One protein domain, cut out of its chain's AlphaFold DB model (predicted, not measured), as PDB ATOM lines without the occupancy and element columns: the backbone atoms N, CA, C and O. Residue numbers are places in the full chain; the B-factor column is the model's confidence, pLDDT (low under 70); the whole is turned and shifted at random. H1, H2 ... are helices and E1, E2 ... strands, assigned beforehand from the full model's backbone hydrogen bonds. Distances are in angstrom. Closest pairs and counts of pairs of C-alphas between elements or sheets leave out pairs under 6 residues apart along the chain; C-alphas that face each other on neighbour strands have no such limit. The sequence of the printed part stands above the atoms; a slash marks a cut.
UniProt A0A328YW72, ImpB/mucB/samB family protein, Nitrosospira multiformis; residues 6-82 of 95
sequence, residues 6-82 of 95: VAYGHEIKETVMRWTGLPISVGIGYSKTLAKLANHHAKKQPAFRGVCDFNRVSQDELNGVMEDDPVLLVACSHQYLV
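This is residues 6 to 82 of the 95 residues of the protein "ImpB/mucB/samB family protein" of Nitrosospira multiformis (UniProt A0A328YW72). A very small sheet of two parallel strands, E1 beside E2, sits between two helices: H2 packs on one side of it, and the first half of H1, residues 6 to 13, packs on the other. At the far end from H1, H3 and H4 make a corner; H4 packs on the beginning of H2. The printed part has 77 residues, with four named helices and two named strands in the order H1, E1, H2, E2, H3, H4; the class is mostly helix. It is compact, with a radius of gyration of the C-alphas of 13.1 A, and spans 35 by 29 by 19 A.

The sheet is made of E1, residues 26 to 28, and E2, residues 51 to 53, of three residues each. H2, residues 32 to 44, stands between them in the chain and measures 18.6 A from first to last C-alpha. H1, residues 6 to 20, is the longest helix, 20.9 A, and begins with C-alpha 6 at (140.064, 151.797, 92.207). H3 holds residues 59 to 68, 14.5 A. H4 holds residues 70 to 80, 16.0 A, and ends with C-alpha 80 at (135.095, 171.961, 105.746).

E1 and E2 are parallel, with 5 degrees between their directions; N 28 and O 52 are 2.8 A apart, and N 52 and O 26 3.0 A, both within hydrogen-bond range. E1, H2 and E2 form a strand-helix-strand unit, two parallel neighbour strands with a helix between them in the chain, and its crossover is left-handed. The closest C-alphas of E1 and H2 are those of Gly 27 and Asn 39, 3.8 A apart. The closest C-alphas of H1 and E2 are those of Gly 9 and Val 51, 6.0 A apart. H2 touches H4 with residues 32 to 37 alone, the closest C-alphas being those of Thr 33 and Cys 76, 5.5 A apart. The two run opposite ways at a tilt of 37 degrees, only just steep. H2 and H3 are near each other, with 8 pairs of C-alphas within 10 A. H3 and H4 are close but not clearly touching, about perpendicular at 77 degrees; their closest C-alphas, of Met 66 and Leu 73, are 7.8 A apart. H1 touches no helix. In H1, H2 and H3 every O i to N i+4 pair is within hydrogen-bond range; in H4 4 of 7 are.

The two C-alphas farthest apart, those of Trp 19 and Asp 60, are 37.9 A from each other. The printed part has no cut, and no link is long. Mean pLDDT of the printed part is 80.4; residues 69 to 82 are under 70, and H4 has a mean of 51.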
ATOM      1  N   VAL A   6     141.301 152.452  92.654       91.62
ATOM      2  CA  VAL A   6     140.064 151.797  92.207       91.62
ATOM      3  C   VAL A   6     140.109 150.316  92.564       91.62
ATOM      4  O   VAL A   6     139.171 149.801  93.172       91.62
ATOM      5  N   ALA A   7     141.227 149.647  92.267       92.62
ATOM      6  CA  ALA A   7     141.434 148.251  92.651       92.62
ATOM      7  C   ALA A   7     141.333 148.067  94.175       92.62
ATOM      8  O   ALA A   7     140.627 147.180  94.652       92.62
ATOM      9  N   TYR A   8     141.959 148.965  94.939       93.88
ATOM     10  CA  TYR A   8     141.882 148.951  96.398       93.88
ATOM     11  C   TYR A   8     140.458 149.212  96.927       93.88
ATOM     12  O   TYR A   8     140.005 148.563  97.866       93.88
ATOM     13  N   GLY A   9     139.702 150.118  96.301       93.00
ATOM     14  CA  GLY A   9     138.299 150.357  96.649       93.00
ATOM     15  C   GLY A   9     137.416 149.126  96.427       93.00
ATOM     16  O   GLY A   9     136.530 148.849  97.239       93.00
ATOM     17  N   HIS A  10     137.683 148.350  95.371       94.44
ATOM     18  CA  HIS A  10     137.002 147.075  95.138       94.44
ATOM     19  C   HIS A  10     137.353 146.035  96.202       94.44
ATOM     20  O   HIS A  10     136.447 145.381  96.715       94.44
ATOM     21  N   GLU A  11     138.622 145.939  96.596       95.31
ATOM     22  CA  GLU A  11     139.064 145.050  97.676       95.31
ATOM     23  C   GLU A  11     138.357 145.369  99.003       95.31
ATOM     24  O   GLU A  11     137.838 144.468  99.667       95.31
ATOM     25  N   ILE A  12     138.254 146.655  99.365       94.25
ATOM     26  CA  ILE A  12     137.513 147.098 100.558       94.25
ATOM     27  C   ILE A  12     136.046 146.680 100.455       94.25
ATOM     28  O   ILE A  12     135.502 146.090 101.390       94.25
ATOM     29  N   LYS A  13     135.399 146.973  99.322       94.44
ATOM     30  CA  LYS A  13     133.992 146.634  99.097       94.44
ATOM     31  C   LYS A  13     133.739 145.136  99.238       94.44
ATOM     32  O   LYS A  13     132.787 144.741  99.910       94.44
ATOM     33  N   GLU A  14     134.578 144.308  98.625       95.38
ATOM     34  CA  GLU A  14     134.473 142.855  98.731       95.38
ATOM     35  C   GLU A  14     134.708 142.366 100.156       95.38
ATOM     36  O   GLU A  14     133.972 141.505 100.631       95.38
ATOM     37  N   THR A  15     135.693 142.923 100.856       96.38
ATOM     38  CA  THR A  15     135.996 142.552 102.243       96.38
ATOM     39  C   THR A  15     134.811 142.850 103.154       96.38
ATOM     40  O   THR A  15     134.361 141.974 103.891       96.38
ATOM     41  N   VAL A  16     134.241 144.053 103.050       96.19
ATOM     42  CA  VAL A  16     133.063 144.448 103.834       96.19
ATOM     43  C   VAL A  16     131.868 143.560 103.503       96.19
ATOM     44  O   VAL A  16     131.199 143.087 104.421       96.19
ATOM     45  N   MET A  17     131.638 143.261 102.222       95.69
ATOM     46  CA  MET A  17     130.575 142.345 101.810       95.69
ATOM     47  C   MET A  17     130.765 140.946 102.414       95.69
ATOM     48  O   MET A  17     129.815 140.377 102.940       95.69
ATOM     49  N   ARG A  18     131.987 140.399 102.390       96.25
ATOM     50  CA  ARG A  18     132.289 139.069 102.950       96.25
ATOM     51  C   ARG A  18     132.091 139.018 104.465       96.25
ATOM     52  O   ARG A  18     131.633 138.005 104.975       96.25
ATOM     53  N   TRP A  19     132.472 140.077 105.178       97.00
ATOM     54  CA  TRP A  19     132.508 140.066 106.644       97.00
ATOM     55  C   TRP A  19     131.190 140.498 107.282       97.00
ATOM     56  O   TRP A  19     130.854 140.037 108.366       97.00
ATOM     57  N   THR A  20     130.450 141.393 106.626       96.62
ATOM     58  CA  THR A  20     129.230 141.996 107.189       96.62
ATOM     59  C   THR A  20     127.963 141.640 106.416       96.62
ATOM     60  O   THR A  20     126.867 141.829 106.933       96.62
ATOM     61  N   GLY A  21     128.086 141.159 105.174       94.69
ATOM     62  CA  GLY A  21     126.950 140.950 104.272       94.69
ATOM     63  C   GLY A  21     126.327 142.242 103.730       94.69
ATOM     64  O   GLY A  21     125.316 142.176 103.033       94.69
ATOM     65  N   LEU A  22     126.896 143.416 104.037       93.12
ATOM     66  CA  LEU A  22     126.335 144.706 103.641       93.12
ATOM     67  C   LEU A  22     126.952 145.210 102.326       93.12
ATOM     68  O   LEU A  22     128.176 145.367 102.238       93.12
ATOM     69  N   PRO A  23     126.132 145.537 101.308       90.19
ATOM     70  CA  PRO A  23     126.626 146.121 100.072       90.19
ATOM     71  C   PRO A  23     127.011 147.585 100.299       90.19
ATOM     72  O   PRO A  23     126.166 148.432 100.590       90.19
ATOM     73  N   ILE A  24     128.295 147.895 100.121       92.94
ATOM     74  CA  ILE A  24     128.812 149.263 100.227       92.94
ATOM     75  C   ILE A  24     129.255 149.830  98.875       92.94
ATOM     76  O   ILE A  24     129.430 149.113  97.881       92.94
ATOM     77  N   SER A  25     129.455 151.146  98.862       93.75
ATOM     78  CA  SER A  25     130.086 151.887  97.774       93.75
ATOM     79  C   SER A  25     131.236 152.744  98.306       93.75
ATOM     80  O   SER A  25     131.217 153.166  99.463       93.75
ATOM     81  N   VAL A  26     132.235 152.992  97.459       93.75
ATOM     82  CA  VAL A  26     133.464 153.718  97.793       93.75
ATOM     83  C   VAL A  26     133.641 154.877  96.811       93.75
ATOM     84  O   VAL A  26     133.647 154.676  95.599       93.75
ATOM     85  N   GLY A  27     133.778 156.095  97.335       92.06
ATOM     86  CA  GLY A  27     134.119 157.286  96.558       92.06
ATOM     87  C   GLY A  27     135.503 157.791  96.937       92.06
ATOM     88  O   GLY A  27     135.805 157.922  98.124       92.06
ATOM     89  N   ILE A  28     136.337 158.061  95.939       92.00
ATOM     90  CA  ILE A  28     137.712 158.533  96.095       92.00
ATOM     91  C   ILE A  28     137.807 159.925  95.466       92.00
ATOM     92  O   ILE A  28     137.319 160.151  94.362       92.00
ATOM     93  N   GLY A  29     138.415 160.866  96.185       89.19
ATOM     94  CA  GLY A  29     138.599 162.246  95.742       89.19
ATOM     95  C   GLY A  29     139.685 162.953  96.557       89.19
ATOM     96  O   GLY A  29     139.993 162.528  97.671       89.19
ATOM     97  N   TYR A  30     140.253 164.034  96.017       87.12
ATOM     98  CA  TYR A  30     141.311 164.821  96.669       87.12
ATOM     99  C   TYR A  30     140.816 165.587  97.906       87.12
ATOM    100  O   TYR A  30     141.612 165.962  98.763       87.12
ATOM    101  N   SER A  31     139.503 165.805  98.020       83.69
ATOM    102  CA  SER A  31     138.854 166.433  99.171       83.69
ATOM    103  C   SER A  31     137.664 165.602  99.648       83.69
ATOM    104  O   SER A  31     137.143 164.750  98.925       83.69
ATOM    105  N   LYS A  32     137.195 165.875 100.869       82.06
ATOM    106  CA  LYS A  32     136.020 165.207 101.456       82.06
ATOM    107  C   LYS A  32     134.762 165.441 100.625       82.06
ATOM    108  O   LYS A  32     133.990 164.508 100.415       82.06
ATOM    109  N   THR A  33     134.616 166.648 100.081       83.19
ATOM    110  CA  THR A  33     133.539 167.013  99.155       83.19
ATOM    111  C   THR A  33     133.587 166.161  97.891       83.19
ATOM    112  O   THR A  33     132.594 165.527  97.539       83.19
ATOM    113  N   LEU A  34     134.758 166.068  97.253       83.94
ATOM    114  CA  LEU A  34     134.928 165.278  96.034       83.94
ATOM    115  C   LEU A  34     134.722 163.784  96.289       83.94
ATOM    116  O   LEU A  34     134.042 163.127  95.510       83.94
ATOM    117  N   ALA A  35     135.230 163.246  97.399       87.88
ATOM    118  CA  ALA A  35     135.021 161.847  97.764       87.88
ATOM    119  C   ALA A  35     133.535 161.530  98.013       87.88
ATOM    120  O   ALA A  35     133.034 160.473  97.618       87.88
ATOM    121  N   LYS A  36     132.798 162.454  98.640       86.25
ATOM    122  CA  LYS A  36     131.357 162.310  98.875       86.25
ATOM    123  C   LYS A  36     130.563 162.357  97.570       86.25
ATOM    124  O   LYS A  36     129.663 161.534  97.395       86.25
ATOM    125  N   LEU A  37     130.925 163.267  96.668       86.50
ATOM    126  CA  LEU A  37     130.340 163.373  95.334       86.50
ATOM    127  C   LEU A  37     130.635 162.119  94.501       86.50
ATOM    128  O   LEU A  37     129.706 161.507  93.981       86.50
ATOM    129  N   ALA A  38     131.883 161.646  94.496       89.12
ATOM    130  CA  ALA A  38     132.280 160.393  93.857       89.12
ATOM    131  C   ALA A  38     131.458 159.207  94.378       89.12
ATOM    132  O   ALA A  38     130.976 158.385  93.604       89.12
ATOM    133  N   ASN A  39     131.222 159.133  95.691       90.12
ATOM    134  CA  ASN A  39     130.403 158.071  96.274       90.12
ATOM    135  C   ASN A  39     128.929 158.167  95.852       90.12
ATOM    136  O   ASN A  39     128.268 157.150  95.652       90.12
ATOM    137  N   HIS A  40     128.396 159.383  95.724       87.69
ATOM    138  CA  HIS A  40     127.043 159.577  95.217       87.69
ATOM    139  C   HIS A  40     126.926 159.091  93.769       87.69
ATOM    140  O   HIS A  40     126.010 158.340  93.426       87.69
ATOM    141  N   HIS A  41     127.919 159.436  92.956       86.88
ATOM    142  CA  HIS A  41     128.012 159.033  91.563       86.88
ATOM    143  C   HIS A  41     128.170 157.512  91.404       86.88
ATOM    144  O   HIS A  41     127.471 156.890  90.603       86.88
ATOM    145  N   ALA A  42     128.991 156.885  92.254       88.25
ATOM    146  CA  ALA A  42     129.189 155.436  92.306       88.25
ATOM    147  C   ALA A  42     127.895 154.649  92.578       88.25
ATOM    148  O   ALA A  42     127.801 153.478  92.208       88.25
ATOM    149  N   LYS A  43     126.916 155.270  93.253       85.62
ATOM    150  CA  LYS A  43     125.594 154.684  93.522       85.62
ATOM    151  C   LYS A  43     124.613 154.901  92.374       85.62
ATOM    152  O   LYS A  43     123.851 153.993  92.065       85.62
ATOM    153  N   LYS A  44     124.619 156.094  91.769       84.50
ATOM    154  CA  LYS A  44     123.710 156.460  90.668       84.50
ATOM    155  C   LYS A  44     124.047 155.726  89.369       84.50
ATOM    156  O   LYS A  44     123.142 155.396  88.612       84.50
ATOM    157  N   GLN A  45     125.328 155.463  89.113       84.06
ATOM    158  CA  GLN A  45     125.786 154.875  87.857       84.06
ATOM    159  C   GLN A  45     126.325 153.447  88.060       84.06
ATOM    160  O   GLN A  45     127.429 153.266  88.584       84.06
ATOM    161  N   PRO A  46     125.596 152.410  87.592       82.81
ATOM    162  CA  PRO A  46     126.010 151.010  87.724       82.81
ATOM    163  C   PRO A  46     127.369 150.694  87.084       82.81
ATOM    164  O   PRO A  46     128.042 149.752  87.504       82.81
ATOM    165  N   ALA A  47     127.791 151.495  86.098       84.88
ATOM    166  CA  ALA A  47     129.067 151.359  85.400       84.88
ATOM    167  C   ALA A  47     130.281 151.386  86.347       84.88
ATOM    168  O   ALA A  47     131.243 150.653  86.127       84.88
ATOM    169  N   PHE A  48     130.208 152.141  87.450       83.69
ATOM    170  CA  PHE A  48     131.279 152.210  88.452       83.69
ATOM    171  C   PHE A  48     131.336 150.992  89.376       83.69
ATOM    172  O   PHE A  48     132.236 150.882  90.202       83.69
ATOM    173  N   ARG A  49     130.356 150.079  89.309       86.88
ATOM    174  CA  ARG A  49     130.281 148.890  90.178       86.88
ATOM    175  C   ARG A  49     130.429 149.231  91.672       86.88
ATOM    176  O   ARG A  49     130.891 148.417  92.475       86.88
ATOM    177  N   GLY A  50     129.991 150.428  92.066       87.00
ATOM    178  CA  GLY A  50     130.077 150.955  93.427       87.00
ATOM    179  C   GLY A  50     131.459 151.446  93.869       87.00
ATOM    180  O   GLY A  50     131.626 151.637  95.068       87.00
ATOM    181  N   VAL A  51     132.425 151.656  92.971       91.94
ATOM    182  CA  VAL A  51     133.708 152.316  93.276       91.94
ATOM    183  C   VAL A  51     133.974 153.403  92.238       91.94
ATOM    184  O   VAL A  51     134.041 153.118  91.048       91.94
ATOM    185  N   CYS A  52     134.124 154.651  92.673       91.12
ATOM    186  CA  CYS A  52     134.370 155.779  91.774       91.12
ATOM    187  C   CYS A  52     135.560 156.611  92.256       91.12
ATOM    188  O   CYS A  52     135.656 156.916  93.446       91.12
ATOM    189  N   ASP A  53     136.458 156.964  91.334       91.06
ATOM    190  CA  ASP A  53     137.664 157.743  91.610       91.06
ATOM    191  C   ASP A  53     137.682 159.038  90.803       91.06
ATOM    192  O   ASP A  53     137.968 159.051  89.605       91.06
ATOM    193  N   PHE A  54     137.401 160.142  91.492       87.12
ATOM    194  CA  PHE A  54     137.417 161.480  90.916       87.12
ATOM    195  C   PHE A  54     138.819 162.101  90.856       87.12
ATOM    196  O   PHE A  54     138.979 163.214  90.370       87.12
ATOM    197  N   ASN A  55     139.864 161.385  91.281       84.94
ATOM    198  CA  ASN A  55     141.241 161.851  91.108       84.94
ATOM    199  C   ASN A  55     141.781 161.618  89.694       84.94
ATOM    200  O   ASN A  55     142.866 162.110  89.366       84.94
ATOM    201  N   ARG A  56     141.074 160.811  88.893       82.06
ATOM    202  CA  ARG A  56     141.480 160.379  87.546       82.06
ATOM    203  C   ARG A  56     140.572 160.911  86.433       82.06
ATOM    204  O   ARG A  56     140.889 160.669  85.274       82.06
ATOM    205  N   VAL A  57     139.484 161.600  86.776       80.69
ATOM    206  CA  VAL A  57     138.604 162.285  85.813       80.69
ATOM    207  C   VAL A  57     139.164 163.653  85.456       80.69
ATOM    208  O   VAL A  57     139.865 164.287  86.248       80.69
ATOM    209  N   SER A  58     138.871 164.088  84.237       78.25
ATOM    210  CA  SER A  58     139.225 165.421  83.756       78.25
ATOM    211  C   SER A  58     138.419 166.512  84.472       78.25
ATOM    212  O   SER A  58     137.365 166.257  85.060       78.25
ATOM    213  N   GLN A  59     138.917 167.750  84.414       73.25
ATOM    214  CA  GLN A  59     138.226 168.906  84.992       73.25
ATOM    215  C   GLN A  59     136.843 169.111  84.351       73.25
ATOM    216  O   GLN A  59     135.894 169.440  85.053       73.25
ATOM    217  N   ASP A  60     136.715 168.859  83.047       74.81
ATOM    218  CA  ASP A  60     135.460 169.021  82.307       74.81
ATOM    219  C   ASP A  60     134.408 167.987  82.727       74.81
ATOM    220  O   ASP A  60     133.254 168.334  82.971       74.81
ATOM    221  N   GLU A  61     134.812 166.725  82.891       74.25
ATOM    222  CA  GLU A  61     133.931 165.677  83.418       74.25
ATOM    223  C   GLU A  61     133.492 165.989  84.849       74.25
ATOM    224  O   GLU A  61     132.329 165.790  85.199       74.25
ATOM    225  N   LEU A  62     134.406 166.505  85.678       75.06
ATOM    226  CA  LEU A  62     134.082 166.885  87.046       75.06
ATOM    227  C   LEU A  62     133.085 168.049  87.085       75.06
ATOM    228  O   LEU A  62     132.124 167.987  87.847       75.06
ATOM    229  N   ASN A  63     133.281 169.068  86.246       74.81
ATOM    230  CA  ASN A  63     132.377 170.213  86.147       74.81
ATOM    231  C   ASN A  63     130.959 169.773  85.758       74.81
ATOM    232  O   ASN A  63     130.007 170.187  86.412       74.81
ATOM    233  N   GLY A  64     130.819 168.861  84.787       74.75
ATOM    234  CA  GLY A  64     129.511 168.312  84.413       74.75
ATOM    235  C   GLY A  64     128.808 167.605  85.578       74.75
ATOM    236  O   GLY A  64     127.634 167.845  85.844       74.75
ATOM    237  N   VAL A  65     129.543 166.808  86.361       75.12
ATOM    238  CA  VAL A  65     128.978 166.156  87.557       75.12
ATOM    239  C   VAL A  65     128.588 167.169  88.642       75.12
ATOM    240  O   VAL A  65     127.628 166.951  89.382       75.12
ATOM    241  N   MET A  66     129.335 168.266  88.772       72.19
ATOM    242  CA  MET A  66     129.035 169.328  89.736       72.19
ATOM    243  C   MET A  66     127.781 170.125  89.348       72.19
ATOM    244  O   MET A  66     127.051 170.556  90.241       72.19
ATOM    245  N   GLU A  67     127.505 170.281  88.052       71.44
ATOM    246  CA  GLU A  67     126.272 170.895  87.539       71.44
ATOM    247  C   GLU A  67     125.035 170.027  87.810       71.44
ATOM    248  O   GLU A  67     123.977 170.556  88.154       71.44
ATOM    249  N   ASP A  68     125.178 168.700  87.741       70.94
ATOM    250  CA  ASP A  68     124.097 167.749  88.028       70.94
ATOM    251  C   ASP A  68     123.758 167.632  89.530       70.94
ATOM    252  O   ASP A  68     122.675 167.155  89.889       70.94
ATOM    253  N   ASP A  69     124.664 168.031  90.435       65.88
ATOM    254  CA  ASP A  69     124.481 167.872  91.887       65.88
ATOM    255  C   ASP A  69     125.056 169.030  92.747       65.88
ATOM    256  O   ASP A  69     125.886 168.821  93.644       65.88
ATOM    257  N   PRO A  70     124.596 170.280  92.537       60.16
ATOM    258  CA  PRO A  70     125.187 171.472  93.155       60.16
ATOM    259  C   PRO A  70     124.970 171.551  94.677       60.16
ATOM    260  O   PRO A  70     125.742 172.183  95.400       60.16
ATOM    261  N   VAL A  71     123.934 170.889  95.202       54.81
ATOM    262  CA  VAL A  71     123.546 170.966  96.624       54.81
ATOM    263  C   VAL A  71     124.525 170.201  97.526       54.81
ATOM    264  O   VAL A  71     124.759 170.591  98.673       54.81
ATOM    265  N   LEU A  72     125.152 169.134  97.016       57.38
ATOM    266  CA  LEU A  72     126.089 168.316  97.791       57.38
ATOM    267  C   LEU A  72     127.416 169.043  98.065       57.38
ATOM    268  O   LEU A  72     128.048 168.813  99.100       57.38
ATOM    269  N   LEU A  73     127.806 169.955  97.170       54.84
ATOM    270  CA  LEU A  73     128.948 170.851  97.354       54.84
ATOM    271  C   LEU A  73     128.735 171.801  98.532       54.84
ATOM    272  O   LEU A  73     129.586 171.861  99.418       54.84
ATOM    273  N   VAL A  74     127.574 172.462  98.593       54.75
ATOM    274  CA  VAL A  74     127.237 173.417  99.665       54.75
ATOM    275  C   VAL A  74     127.128 172.724 101.028       54.75
ATOM    276  O   VAL A  74     127.556 173.275 102.043       54.75
ATOM    277  N   ALA A  75     126.621 171.486 101.067       51.12
ATOM    278  CA  ALA A  75     126.520 170.709 102.304       51.12
ATOM    279  C   ALA A  75     127.895 170.380 102.919       51.12
ATOM    280  O   ALA A  75     128.039 170.355 104.141       51.12
ATOM    281  N   CYS A  76     128.924 170.160 102.094       41.84
ATOM    282  CA  CYS A  76     130.278 169.903 102.588       41.84
ATOM    283  C   CYS A  76     131.036 171.176 102.991       41.84
ATOM    284  O   CYS A  76     131.962 171.072 103.795       41.84
ATOM    285  N   SER A  77     130.638 172.366 102.524       51.16
ATOM    286  CA  SER A  77     131.245 173.642 102.940       51.16
ATOM    287  C   SER A  77     131.148 173.871 104.454       51.16
ATOM    288  O   SER A  77     132.078 174.395 105.060       51.16
ATOM    289  N   HIS A  78     130.058 173.416 105.089       46.06
ATOM    290  CA  HIS A  78     129.887 173.496 106.546       46.06
ATOM    291  C   HIS A  78     130.779 172.496 107.304       46.06
ATOM    292  O   HIS A  78     131.299 172.812 108.370       46.06
ATOM    293  N   GLN A  79     131.017 171.309 106.733       41.72
ATOM    294  CA  GLN A  79     131.946 170.311 107.280       41.72
ATOM    295  C   GLN A  79     133.415 170.770 107.140       41.72
ATOM    296  O   GLN A  79     134.251 170.472 107.991       41.72
ATOM    297  N   TYR A  80     133.734 171.528 106.084       42.97
ATOM    298  CA  TYR A  80     135.095 171.961 105.746       42.97
ATOM    299  C   TYR A  80     135.709 172.949 106.756       42.97
ATOM    300  O   TYR A  80     136.927 172.953 106.956       42.97
ATOM    301  N   LEU A  81     134.884 173.743 107.448       44.97
ATOM    302  CA  LEU A  81     135.354 174.661 108.493       44.97
ATOM    303  C   LEU A  81     135.814 173.948 109.776       44.97
ATOM    304  O   LEU A  81     136.511 174.555 110.582       44.97
ATOM    305  N   VAL A  82     135.464 172.670 109.974       45.19
ATOM    306  CA  VAL A  82     135.822 171.925 111.197       45.19
ATOM    307  C   VAL A  82     137.126 171.127 111.041       45.19
ATOM    308  O   VAL A  82     137.748 170.768 112.034       45.19
TER     309      VAL A  82